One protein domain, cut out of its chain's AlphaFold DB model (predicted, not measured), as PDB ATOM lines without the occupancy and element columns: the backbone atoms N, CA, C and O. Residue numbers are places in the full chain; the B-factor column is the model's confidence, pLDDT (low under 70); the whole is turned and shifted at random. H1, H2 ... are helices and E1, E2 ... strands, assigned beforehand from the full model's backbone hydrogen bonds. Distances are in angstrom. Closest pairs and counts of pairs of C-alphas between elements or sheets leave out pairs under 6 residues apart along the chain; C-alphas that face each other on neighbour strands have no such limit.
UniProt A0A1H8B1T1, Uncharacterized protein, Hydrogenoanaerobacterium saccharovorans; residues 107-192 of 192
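What this domain is: This is residues 107 to 192 of the 192 residues of an uncharacterized protein of Hydrogenoanaerobacterium saccharovorans (UniProt A0A1H8B1T1). One strongly twisted antiparallel sheet, E3 E2 E1 E4 E5, folds back on itself into two leaves, E3 and E2 facing E4 and E5 with E1 as hinge; H1 only grazes it. The 86 printed residues include E1, E2, E3, H1, E4 and E5 in chain order, a mixed class, compact, with radius of gyration of the C-alphas 11.9 A and spans 36 by 28 by 20 A.

How they stand to each other: Start at E1, residues 107 to 112: within hydrogen-bond range are N 110 and O 136 of E2, residues 136 to 141, at 2.9 A, and N 166 of E4, residues 165 to 175, and O 111, at 2.8 A. E3, residues 144 to 147, is the antiparallel neighbour of E2, with N 146 and O 139 within hydrogen-bond range at 2.9 A; E1 E2 E3 is a meander, each strand the antiparallel neighbour of the one before. E4 and E5, residues 181 to 191, form a hairpin, N 189 and O 167 at 2.9 A. In H1, residues 151 to 160, 3 of 6 O i to N i+4 pairs are within range.

Where its parts are: Find C-alpha 107 at (131.946, 23.517, -30.578), where E1 begins. E4, 20.3 A, bends by 99 degrees at residue 172; E5, 19.3 A, ends at (131.455, 36.243, -38.880).

The domain as a whole: The printed part has no cut; residues 113 to 135 are a long link; Lys 192 is under 70.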
ATOM      1  N   ALA A 107     132.009  24.311 -29.356       96.50
ATOM      2  CA  ALA A 107     131.946  23.517 -30.578       96.50
ATOM      3  C   ALA A 107     130.759  23.953 -31.452       96.50
ATOM      4  O   ALA A 107     129.672  24.245 -30.955       96.50
ATOM      5  N   GLY A 108     130.938  23.955 -32.769       96.75
ATOM      6  CA  GLY A 108     129.862  24.252 -33.705       96.75
ATOM      7  C   GLY A 108     130.248  24.007 -35.156       96.75
ATOM      8  O   GLY A 108     131.241  23.341 -35.453       96.75
ATOM      9  N   TYR A 109     129.458  24.581 -36.063       97.62
ATOM     10  CA  TYR A 109     129.655  24.448 -37.501       97.62
ATOM     11  C   TYR A 109     129.987  25.786 -38.152       97.62
ATOM     12  O   TYR A 109     129.431  26.828 -37.793       97.62
ATOM     13  N   ILE A 110     130.872  25.751 -39.145       97.25
ATOM     14  CA  ILE A 110     131.248  26.914 -39.947       97.25
ATOM     15  C   ILE A 110     131.105  26.615 -41.437       97.25
ATOM     16  O   ILE A 110     131.418  25.521 -41.907       97.25
ATOM     17  N   ARG A 111     130.651  27.605 -42.202       96.06
ATOM     18  CA  ARG A 111     130.623  27.553 -43.665       96.06
ATOM     19  C   ARG A 111     131.335  28.753 -44.258       96.06
ATOM     20  O   ARG A 111     131.214  29.858 -43.744       96.06
ATOM     21  N   PHE A 112     132.002  28.531 -45.384       95.31
ATOM     22  CA  PHE A 112     132.634  29.578 -46.175       95.31
ATOM     23  C   PHE A 112     131.897  29.780 -47.499       95.31
ATOM     24  O   PHE A 112     131.598  28.822 -48.216       95.31
ATOM     25  N   GLY A 113     131.642  31.038 -47.847       93.31
ATOM     26  CA  GLY A 113     130.874  31.421 -49.027       93.31
ATOM     27  C   GLY A 113     129.365  31.444 -48.791       93.31
ATOM     28  O   GLY A 113     128.882  31.234 -47.682       93.31
ATOM     29  N   GLU A 114     128.621  31.749 -49.853       92.62
ATOM     30  CA  GLU A 114     127.175  31.973 -49.791       92.62
ATOM     31  C   GLU A 114     126.414  30.780 -49.179       92.62
ATOM     32  O   GLU A 114     126.714  29.603 -49.435       92.62
ATOM     33  N   ILE A 115     125.409  31.105 -48.362       94.44
ATOM     34  CA  ILE A 115     124.438  30.145 -47.842       94.44
ATOM     35  C   ILE A 115     123.357  29.944 -48.917       94.44
ATOM     36  O   ILE A 115     122.645  30.898 -49.230       94.44
ATOM     37  N   PRO A 116     123.201  28.734 -49.487       92.88
ATOM     38  CA  PRO A 116     122.163  28.458 -50.475       92.88
ATOM     39  C   PRO A 116     120.772  28.798 -49.930       92.88
ATOM     40  O   PRO A 116     120.447  28.440 -48.798       92.88
ATOM     41  N   LYS A 117     119.923  29.433 -50.747       90.19
ATOM     42  CA  LYS A 117     118.565  29.859 -50.338       90.19
ATOM     43  C   LYS A 117     117.687  28.710 -49.837       90.19
ATOM     44  O   LYS A 117     116.829  28.920 -48.991       90.19
ATOM     45  N   ASN A 118     117.895  27.509 -50.370       90.81
ATOM     46  CA  ASN A 118     117.188  26.291 -49.974       90.81
ATOM     47  C   ASN A 118     117.874  25.535 -48.817       90.81
ATOM     48  O   ASN A 118     117.409  24.462 -48.450       90.81
ATOM     49  N   GLY A 119     118.983  26.050 -48.274       91.12
ATOM     50  CA  GLY A 119     119.749  25.410 -47.201       91.12
ATOM     51  C   GLY A 119     120.462  24.118 -47.609       91.12
ATOM     52  O   GLY A 119     120.907  23.380 -46.735       91.12
ATOM     53  N   ILE A 120     120.568  23.826 -48.910       92.25
ATOM     54  CA  ILE A 120     121.106  22.564 -49.427       92.25
ATOM     55  C   ILE A 120     122.361  22.832 -50.259       92.25
ATOM     56  O   ILE A 120     122.368  23.672 -51.157       92.25
ATOM     57  N   SER A 121     123.438  22.113 -49.948       90.12
ATOM     58  CA  SER A 121     124.670  22.127 -50.737       90.12
ATOM     59  C   SER A 121     124.578  21.210 -51.945       90.12
ATOM     60  O   SER A 121     123.791  20.267 -51.980       90.12
ATOM     61  N   LYS A 122     125.412  21.495 -52.939       87.50
ATOM     62  CA  LYS A 122     125.557  20.675 -54.130       87.50
ATOM     63  C   LYS A 122     126.911  19.990 -54.101       87.50
ATOM     64  O   LYS A 122     127.928  20.659 -53.913       87.50
ATOM     65  N   ASN A 123     126.913  18.688 -54.329       83.50
ATOM     66  CA  ASN A 123     128.120  17.937 -54.580       83.50
ATOM     67  C   ASN A 123     128.547  18.166 -56.032       83.50
ATOM     68  O   ASN A 123     127.840  17.813 -56.978       83.50
ATOM     69  N   TYR A 124     129.696  18.806 -56.231       79.12
ATOM     70  CA  TYR A 124     130.182  19.110 -57.578       79.12
ATOM     71  C   TYR A 124     130.817  17.905 -58.277       79.12
ATOM     72  O   TYR A 124     130.944  17.931 -59.498       79.12
ATOM     73  N   ARG A 125     131.178  16.844 -57.541       79.00
ATOM     74  CA  ARG A 125     131.803  15.641 -58.106       79.00
ATOM     75  C   ARG A 125     130.819  14.822 -58.940       79.00
ATOM     76  O   ARG A 125     131.176  14.360 -60.015       79.00
ATOM     77  N   ASP A 126     129.598  14.646 -58.443       83.81
ATOM     78  CA  ASP A 126     128.536  13.867 -59.100       83.81
ATOM     79  C   ASP A 126     127.326  14.719 -59.520       83.81
ATOM     80  O   ASP A 126     126.355  14.202 -60.070       83.81
ATOM     81  N   ASN A 127     127.410  16.039 -59.326       84.88
ATOM     82  CA  ASN A 127     126.390  17.013 -59.703       84.88
ATOM     83  C   ASN A 127     125.040  16.812 -58.980       84.88
ATOM     84  O   ASN A 127     124.007  17.264 -59.480       84.88
ATOM     85  N   THR A 128     125.041  16.174 -57.804       88.12
ATOM     86  CA  THR A 128     123.835  15.904 -57.009       88.12
ATOM     87  C   THR A 128     123.656  16.883 -55.845       88.12
ATOM     88  O   THR A 128     124.586  17.574 -55.427       88.12
ATOM     89  N   ASN A 129     122.426  16.995 -55.337       89.69
ATOM     90  CA  ASN A 129     122.147  17.764 -54.125       89.69
ATOM     91  C   ASN A 129     122.434  16.911 -52.890       89.69
ATOM     92  O   ASN A 129     122.020  15.755 -52.817       89.69
ATOM     93  N   GLU A 130     123.073  17.522 -51.900       90.75
ATOM     94  CA  GLU A 130     123.276  16.922 -50.589       90.75
ATOM     95  C   GLU A 130     121.969  16.906 -49.779       90.75
ATOM     96  O   GLU A 130     120.986  17.577 -50.100       90.75
ATOM     97  N   LYS A 131     121.953  16.164 -48.668       91.62
ATOM     98  CA  LYS A 131     120.785  16.101 -47.763       91.62
ATOM     99  C   LYS A 131     120.566  17.376 -46.934       91.62
ATOM    100  O   LYS A 131     119.606  17.458 -46.173       91.62
ATOM    101  N   GLY A 132     121.462  18.352 -47.056       95.00
ATOM    102  CA  GLY A 132     121.477  19.586 -46.281       95.00
ATOM    103  C   GLY A 132     122.681  20.448 -46.645       95.00
ATOM    104  O   GLY A 132     123.245  20.333 -47.736       95.00
ATOM    105  N   LEU A 133     123.089  21.314 -45.727       96.25
ATOM    106  CA  LEU A 133     124.221  22.209 -45.897       96.25
ATOM    107  C   LEU A 133     125.524  21.514 -45.485       96.25
ATOM    108  O   LEU A 133     125.661  21.109 -44.336       96.25
ATOM    109  N   SER A 134     126.484  21.427 -46.404       94.81
ATOM    110  CA  SER A 134     127.858  20.996 -46.118       94.81
ATOM    111  C   SER A 134     128.605  22.111 -45.369       94.81
ATOM    112  O   SER A 134     128.545  23.290 -45.758       94.81
ATOM    113  N   VAL A 135     129.236  21.752 -44.252       95.88
ATOM    114  CA  VAL A 135     129.899  22.656 -43.298       95.88
ATOM    115  C   VAL A 135     131.158  21.999 -42.735       95.88
ATOM    116  O   VAL A 135     131.292  20.785 -42.787       95.88
ATOM    117  N   PHE A 136     132.058  22.776 -42.140       96.81
ATOM    118  CA  PHE A 136     133.166  22.250 -41.343       96.81
ATOM    119  C   PHE A 136     132.799  22.244 -39.858       96.81
ATOM    120  O   PHE A 136     132.047  23.104 -39.393       96.81
ATOM    121  N   GLU A 137     133.374  21.314 -39.098       97.00
ATOM    122  CA  GLU A 137     133.389  21.421 -37.638       97.00
ATOM    123  C   GLU A 137     134.372  22.519 -37.218       97.00
ATOM    124  O   GLU A 137     135.446  22.675 -37.804       97.00
ATOM    125  N   ALA A 138     134.009  23.293 -36.201       96.88
ATOM    126  CA  ALA A 138     134.834  24.375 -35.691       96.88
ATOM    127  C   ALA A 138     134.651  24.579 -34.185       96.88
ATOM    128  O   ALA A 138     133.693  24.115 -33.570       96.88
ATOM    129  N   GLU A 139     135.606  25.292 -33.607       97.25
ATOM    130  CA  GLU A 139     135.582  25.823 -32.249       97.25
ATOM    131  C   GLU A 139     135.475  27.342 -32.307       97.25
ATOM    132  O   GLU A 139     136.154  27.965 -33.123       97.25
ATOM    133  N   PHE A 140     134.650  27.931 -31.444       96.31
ATOM    134  CA  PHE A 140     134.347  29.359 -31.425       96.31
ATOM    135  C   PHE A 140     134.673  29.996 -30.076       96.31
ATOM    136  O   PHE A 140     134.342  29.457 -29.021       96.31
ATOM    137  N   VAL A 141     135.271  31.186 -30.122       94.75
ATOM    138  CA  VAL A 141     135.532  32.046 -28.960       94.75
ATOM    139  C   VAL A 141     135.141  33.468 -29.348       94.75
ATOM    140  O   VAL A 141     135.887  34.179 -30.017       94.75
ATOM    141  N   GLY A 142     133.924  33.881 -28.990       90.12
ATOM    142  CA  GLY A 142     133.347  35.120 -29.517       90.12
ATOM    143  C   GLY A 142     133.203  35.055 -31.043       90.12
ATOM    144  O   GLY A 142     132.501  34.184 -31.555       90.12
ATOM    145  N   ASN A 143     133.875  35.965 -31.756       89.00
ATOM    146  CA  ASN A 143     133.930  35.970 -33.225       89.00
ATOM    147  C   ASN A 143     135.142  35.215 -33.788       89.00
ATOM    148  O   ASN A 143     135.218  34.998 -34.992       89.00
ATOM    149  N   ASP A 144     136.091  34.813 -32.945       92.81
ATOM    150  CA  ASP A 144     137.210  34.000 -33.395       92.81
ATOM    151  C   ASP A 144     136.777  32.550 -33.589       92.81
ATOM    152  O   ASP A 144     135.933  32.030 -32.849       92.81
ATOM    153  N   TYR A 145     137.394  31.875 -34.555       95.06
ATOM    154  CA  TYR A 145     137.136  30.466 -34.810       95.06
ATOM    155  C   TYR A 145     138.403  29.690 -35.172       95.06
ATOM    156  O   TYR A 145     139.371  30.238 -35.700       95.06
ATOM    157  N   ARG A 146     138.365  28.382 -34.910       94.44
ATOM    158  CA  ARG A 146     139.357  27.400 -35.356       94.44
ATOM    159  C   ARG A 146     138.638  26.240 -36.032       94.44
ATOM    160  O   ARG A 146     137.829  25.566 -35.403       94.44
ATOM    161  N   VAL A 147     138.934  26.012 -37.309       95.12
ATOM    162  CA  VAL A 147     138.344  24.913 -38.089       95.12
ATOM    163  C   VAL A 147     139.032  23.594 -37.737       95.12
ATOM    164  O   VAL A 147     140.258  23.540 -37.645       95.12
ATOM    165  N   LYS A 148     138.254  22.524 -37.555       94.19
ATOM    166  CA  LYS A 148     138.759  21.158 -37.386       94.19
ATOM    167  C   LYS A 148     138.867  20.509 -38.759       94.19
ATOM    168  O   LYS A 148     137.858  20.237 -39.406       94.19
ATOM    169  N   LEU A 149     140.098  20.295 -39.210       91.88
ATOM    170  CA  LEU A 149     140.385  19.753 -40.533       91.88
ATOM    171  C   LEU A 149     140.898  18.320 -40.423       91.88
ATOM    172  O   LEU A 149     141.747  18.007 -39.590       91.88
ATOM    173  N   THR A 150     140.392  17.465 -41.303       90.00
ATOM    174  CA  THR A 150     141.058  16.217 -41.682       90.00
ATOM    175  C   THR A 150     141.954  16.492 -42.899       90.00
ATOM    176  O   THR A 150     141.725  17.487 -43.593       90.00
ATOM    177  N   PRO A 151     142.922  15.614 -43.228       85.69
ATOM    178  CA  PRO A 151     143.759  15.797 -44.418       85.69
ATOM    179  C   PRO A 151     142.963  15.962 -45.724       85.69
ATOM    180  O   PRO A 151     143.383  16.685 -46.620       85.69
ATOM    181  N   VAL A 152     141.790  15.323 -45.830       85.38
ATOM    182  CA  VAL A 152     140.904  15.453 -47.001       85.38
ATOM    183  C   VAL A 152     140.246  16.836 -47.038       85.38
ATOM    184  O   VAL A 152     140.238  17.497 -48.075       85.38
ATOM    185  N   LEU A 153     139.746  17.311 -45.894       88.50
ATOM    186  CA  LEU A 153     139.055  18.599 -45.791       88.50
ATOM    187  C   LEU A 153     139.987  19.806 -45.897       88.50
ATOM    188  O   LEU A 153     139.530  20.893 -46.248       88.50
ATOM    189  N   GLU A 154     141.280  19.630 -45.626       90.00
ATOM    190  CA  GLU A 154     142.279  20.693 -45.736       90.00
ATOM    191  C   GLU A 154     142.348  21.270 -47.157       90.00
ATOM    192  O   GLU A 154     142.336  22.489 -47.329       90.00
ATOM    193  N   VAL A 155     142.304  20.417 -48.187       86.50
ATOM    194  CA  VAL A 155     142.317  20.861 -49.591       86.50
ATOM    195  C   VAL A 155     141.083  21.709 -49.910       86.50
ATOM    196  O   VAL A 155     141.193  22.774 -50.523       86.50
ATOM    197  N   THR A 156     139.900  21.279 -49.470       87.69
ATOM    198  CA  THR A 156     138.657  22.036 -49.673       87.69
ATOM    199  C   THR A 156     138.697  23.362 -48.919       87.69
ATOM    200  O   THR A 156     138.364  24.400 -49.491       87.69
ATOM    201  N   TYR A 157     139.170  23.357 -47.671       91.44
ATOM    202  CA  TYR A 157     139.307  24.552 -46.842       91.44
ATOM    203  C   TYR A 157     140.214  25.611 -47.484       91.44
ATOM    204  O   TYR A 157     139.799  26.765 -47.602       91.44
ATOM    205  N   LEU A 158     141.394  25.233 -47.985       90.62
ATOM    206  CA  LEU A 158     142.333  26.162 -48.633       90.62
ATOM    207  C   LEU A 158     141.713  26.902 -49.835       90.62
ATOM    208  O   LEU A 158     142.047  28.057 -50.091       90.62
ATOM    209  N   ASN A 159     140.760  26.279 -50.534       89.12
ATOM    210  CA  ASN A 159     140.059  26.878 -51.677       89.12
ATOM    211  C   ASN A 159     138.910  27.829 -51.291       89.12
ATOM    212  O   ASN A 159     138.399  28.574 -52.140       89.12
ATOM    213  N   VAL A 160     138.452  27.792 -50.036       91.31
ATOM    214  CA  VAL A 160     137.270  28.546 -49.584       91.31
ATOM    215  C   VAL A 160     137.537  29.486 -48.414       91.31
ATOM    216  O   VAL A 160     136.730  30.386 -48.205       91.31
ATOM    217  N   MET A 161     138.658  29.350 -47.699       92.56
ATOM    218  CA  MET A 161     138.944  30.091 -46.460       92.56
ATOM    219  C   MET A 161     138.959  31.621 -46.607       92.56
ATOM    220  O   MET A 161     138.776  32.330 -45.627       92.56
ATOM    221  N   GLN A 162     139.154  32.137 -47.825       92.38
ATOM    222  CA  GLN A 162     139.133  33.577 -48.123       92.38
ATOM    223  C   GLN A 162     137.715  34.133 -48.349       92.38
ATOM    224  O   GLN A 162     137.529  35.334 -48.530       92.38
ATOM    225  N   ARG A 163     136.700  33.266 -48.414       94.44
ATOM    226  CA  ARG A 163     135.302  33.662 -48.618       94.44
ATOM    227  C   ARG A 163     134.673  34.042 -47.277       94.44
ATOM    228  O   ARG A 163     135.133  33.612 -46.227       94.44
ATOM    229  N   GLN A 164     133.562  34.781 -47.325       95.44
ATOM    230  CA  GLN A 164     132.780  35.135 -46.137       95.44
ATOM    231  C   GLN A 164     132.480  33.898 -45.278       95.44
ATOM    232  O   GLN A 164     131.879  32.939 -45.766       95.44
ATOM    233  N   ALA A 165     132.870  33.946 -44.004       96.12
ATOM    234  CA  ALA A 165     132.596  32.896 -43.036       96.12
ATOM    235  C   ALA A 165     131.226  33.093 -42.372       96.12
ATOM    236  O   ALA A 165     130.802  34.218 -42.092       96.12
ATOM    237  N   TYR A 166     130.542  31.992 -42.088       96.88
ATOM    238  CA  TYR A 166     129.274  31.965 -41.373       96.88
ATOM    239  C   TYR A 166     129.334  30.931 -40.257       96.88
ATOM    240  O   TYR A 166     129.637  29.767 -40.517       96.88
ATOM    241  N   ARG A 167     128.969  31.328 -39.035       97.25
ATOM    242  CA  ARG A 167     128.635  30.386 -37.967       97.25
ATOM    243  C   ARG A 167     127.270  29.802 -38.275       97.25
ATOM    244  O   ARG A 167     126.315  30.559 -38.466       97.25
ATOM    245  N   VAL A 168     127.173  28.482 -38.315       97.25
ATOM    246  CA  VAL A 168     125.948  27.787 -38.695       97.25
ATOM    247  C   VAL A 168     125.402  26.976 -37.529       97.25
ATOM    248  O   VAL A 168     126.146  26.328 -36.797       97.25
ATOM    249  N   TYR A 169     124.084  27.028 -37.379       96.81
ATOM    250  CA  TYR A 169     123.313  26.303 -36.385       96.81
ATOM    251  C   TYR A 169     122.319  25.389 -37.096       96.81
ATOM    252  O   TYR A 169     121.695  25.781 -38.092       96.81
ATOM    253  N   GLY A 170     122.201  24.175 -36.579       95.75
ATOM    254  CA  GLY A 170     121.331  23.142 -37.106       95.75
ATOM    255  C   GLY A 170     121.740  21.762 -36.612       95.75
ATOM    256  O   GLY A 170     122.758  21.595 -35.940       95.75
ATOM    257  N   GLU A 171     120.945  20.768 -36.982       96.44
ATOM    258  CA  GLU A 171     121.175  19.370 -36.629       96.44
ATOM    259  C   GLU A 171     121.975  18.658 -37.724       96.44
ATOM    260  O   GLU A 171     121.699  18.822 -38.917       96.44
ATOM    261  N   ARG A 172     122.953  17.832 -37.338       96.81
ATOM    262  CA  ARG A 172     123.664  16.957 -38.277       96.81
ATOM    263  C   ARG A 172     122.733  15.861 -38.785       96.81
ATOM    264  O   ARG A 172     122.232  15.060 -38.010       96.81
ATOM    265  N   VAL A 173     122.572  15.786 -40.103       96.62
ATOM    266  CA  VAL A 173     121.691  14.815 -40.775       96.62
ATOM    267  C   VAL A 173     122.446  13.799 -41.626       96.62
ATOM    268  O   VAL A 173     121.900  12.747 -41.959       96.62
ATOM    269  N   ALA A 174     123.689  14.100 -42.008       94.81
ATOM    270  CA  ALA A 174     124.532  13.190 -42.771       94.81
ATOM    271  C   ALA A 174     126.024  13.551 -42.653       94.81
ATOM    272  O   ALA A 174     126.421  14.483 -41.946       94.81
ATOM    273  N   THR A 175     126.835  12.780 -43.366       93.81
ATOM    274  CA  THR A 175     128.244  13.052 -43.647       93.81
ATOM    275  C   THR A 175     128.378  13.186 -45.161       93.81
ATOM    276  O   THR A 175     127.839  12.348 -45.885       93.81
ATOM    277  N   GLY A 176     129.031  14.250 -45.616       88.62
ATOM    278  CA  GLY A 176     129.294  14.532 -47.019       88.62
ATOM    279  C   GLY A 176     130.361  13.626 -47.607       88.62
ATOM    280  O   GLY A 176     130.980  12.815 -46.914       88.62
ATOM    281  N   ALA A 177     130.543  13.748 -48.919       84.00
ATOM    282  CA  ALA A 177     131.448  12.887 -49.672       84.00
ATOM    283  C   ALA A 177     132.911  13.005 -49.216       84.00
ATOM    284  O   ALA A 177     133.626  12.003 -49.262       84.00
ATOM    285  N   ASP A 178     133.326  14.179 -48.731       83.50
ATOM    286  CA  ASP A 178     134.694  14.442 -48.273       83.50
ATOM    287  C   ASP A 178     134.850  14.220 -46.753       83.50
ATOM    288  O   ASP A 178     135.908  14.474 -46.170       83.50
ATOM    289  N   GLY A 179     133.805  13.698 -46.099       88.50
ATOM    290  CA  GLY A 179     133.776  13.412 -44.665       88.50
ATOM    291  C   GLY A 179     133.285  14.573 -43.800       88.50
ATOM    292  O   GLY A 179     133.249  14.445 -42.574       88.50
ATOM    293  N   GLU A 180     132.892  15.695 -44.398       92.50
ATOM    294  CA  GLU A 180     132.391  16.855 -43.674       92.50
ATOM    295  C   GLU A 180     130.956  16.652 -43.156       92.50
ATOM    296  O   GLU A 180     130.173  15.900 -43.740       92.50
ATOM    297  N   PRO A 181     130.549  17.300 -42.055       95.69
ATOM    298  CA  PRO A 181     129.158  17.267 -41.626       95.69
ATOM    299  C   PRO A 181     128.209  17.888 -42.656       95.69
ATOM    300  O   PRO A 181     128.463  18.959 -43.210       95.69
ATOM    301  N   ILE A 182     127.051  17.253 -42.830       96.25
ATOM    302  CA  ILE A 182     125.899  17.851 -43.502       96.25
ATOM    303  C   ILE A 182     124.843  18.140 -42.449       96.25
ATOM    304  O   ILE A 182     124.410  17.229 -41.734       96.25
ATOM    305  N   ILE A 183     124.405  19.394 -42.382       97.19
ATOM    306  CA  ILE A 183     123.429  19.849 -41.396       97.19
ATOM    307  C   ILE A 183     122.130  20.328 -42.037       97.19
ATOM    308  O   ILE A 183     122.116  20.913 -43.123       97.19
ATOM    309  N   LYS A 184     121.018  20.119 -41.338       97.00
ATOM    310  CA  LYS A 184     119.753  20.787 -41.632       97.00
ATOM    311  C   LYS A 184     119.834  22.210 -41.082       97.00
ATOM    312  O   LYS A 184     119.817  22.405 -39.873       97.00
ATOM    313  N   LEU A 185     119.966  23.186 -41.977       96.81
ATOM    314  CA  LEU A 185     120.163  24.591 -41.618       96.81
ATOM    315  C   LEU A 185     118.960  25.157 -40.848       96.81
ATOM    316  O   LEU A 185     117.845  25.168 -41.363       96.81
ATOM    317  N   GLU A 186     119.218  25.712 -39.665       96.12
ATOM    318  CA  GLU A 186     118.240  26.486 -38.887       96.12
ATOM    319  C   GLU A 186     118.570  27.978 -38.908       96.12
ATOM    320  O   GLU A 186     117.691  28.825 -39.068       96.12
ATOM    321  N   LYS A 187     119.856  28.311 -38.756       95.75
ATOM    322  CA  LYS A 187     120.337  29.693 -38.696       95.75
ATOM    323  C   LYS A 187     121.784  29.782 -39.167       95.75
ATOM    324  O   LYS A 187     122.599  28.921 -38.853       95.75
ATOM    325  N   ALA A 188     122.124  30.868 -39.854       96.31
ATOM    326  CA  ALA A 188     123.502  31.230 -40.172       96.31
ATOM    327  C   ALA A 188     123.765  32.685 -39.765       96.31
ATOM    328  O   ALA A 188     122.918  33.554 -39.969       96.31
ATOM    329  N   ILE A 189     124.931  32.949 -39.178       95.88
ATOM    330  CA  ILE A 189     125.364  34.283 -38.749       95.88
ATOM    331  C   ILE A 189     126.713  34.567 -39.400       95.88
ATOM    332  O   ILE A 189     127.646  33.789 -39.222       95.88
ATOM    333  N   ALA A 190     126.824  35.665 -40.147       95.25
ATOM    334  CA  ALA A 190     128.094  36.078 -40.736       95.25
ATOM    335  C   ALA A 190     129.106  36.438 -39.637       95.25
ATOM    336  O   ALA A 190     128.773  37.167 -38.701       95.25
ATOM    337  N   ILE A 191     130.333  35.941 -39.772       91.12
ATOM    338  CA  ILE A 191     131.455  36.243 -38.880       91.12
ATOM    339  C   ILE A 191     132.477  37.051 -39.675       91.12
ATOM    340  O   ILE A 191     132.770  36.706 -40.820       91.12
ATOM    341  N   LYS A 192     132.964  38.147 -39.096       65.81
ATOM    342  CA  LYS A 192     134.023  38.964 -39.696       65.81
ATOM    343  C   LYS A 192     135.391  38.382 -39.397       65.81
ATOM    344  O   LYS A 192     135.588  37.999 -38.225       65.81
TER     345      LYS A 192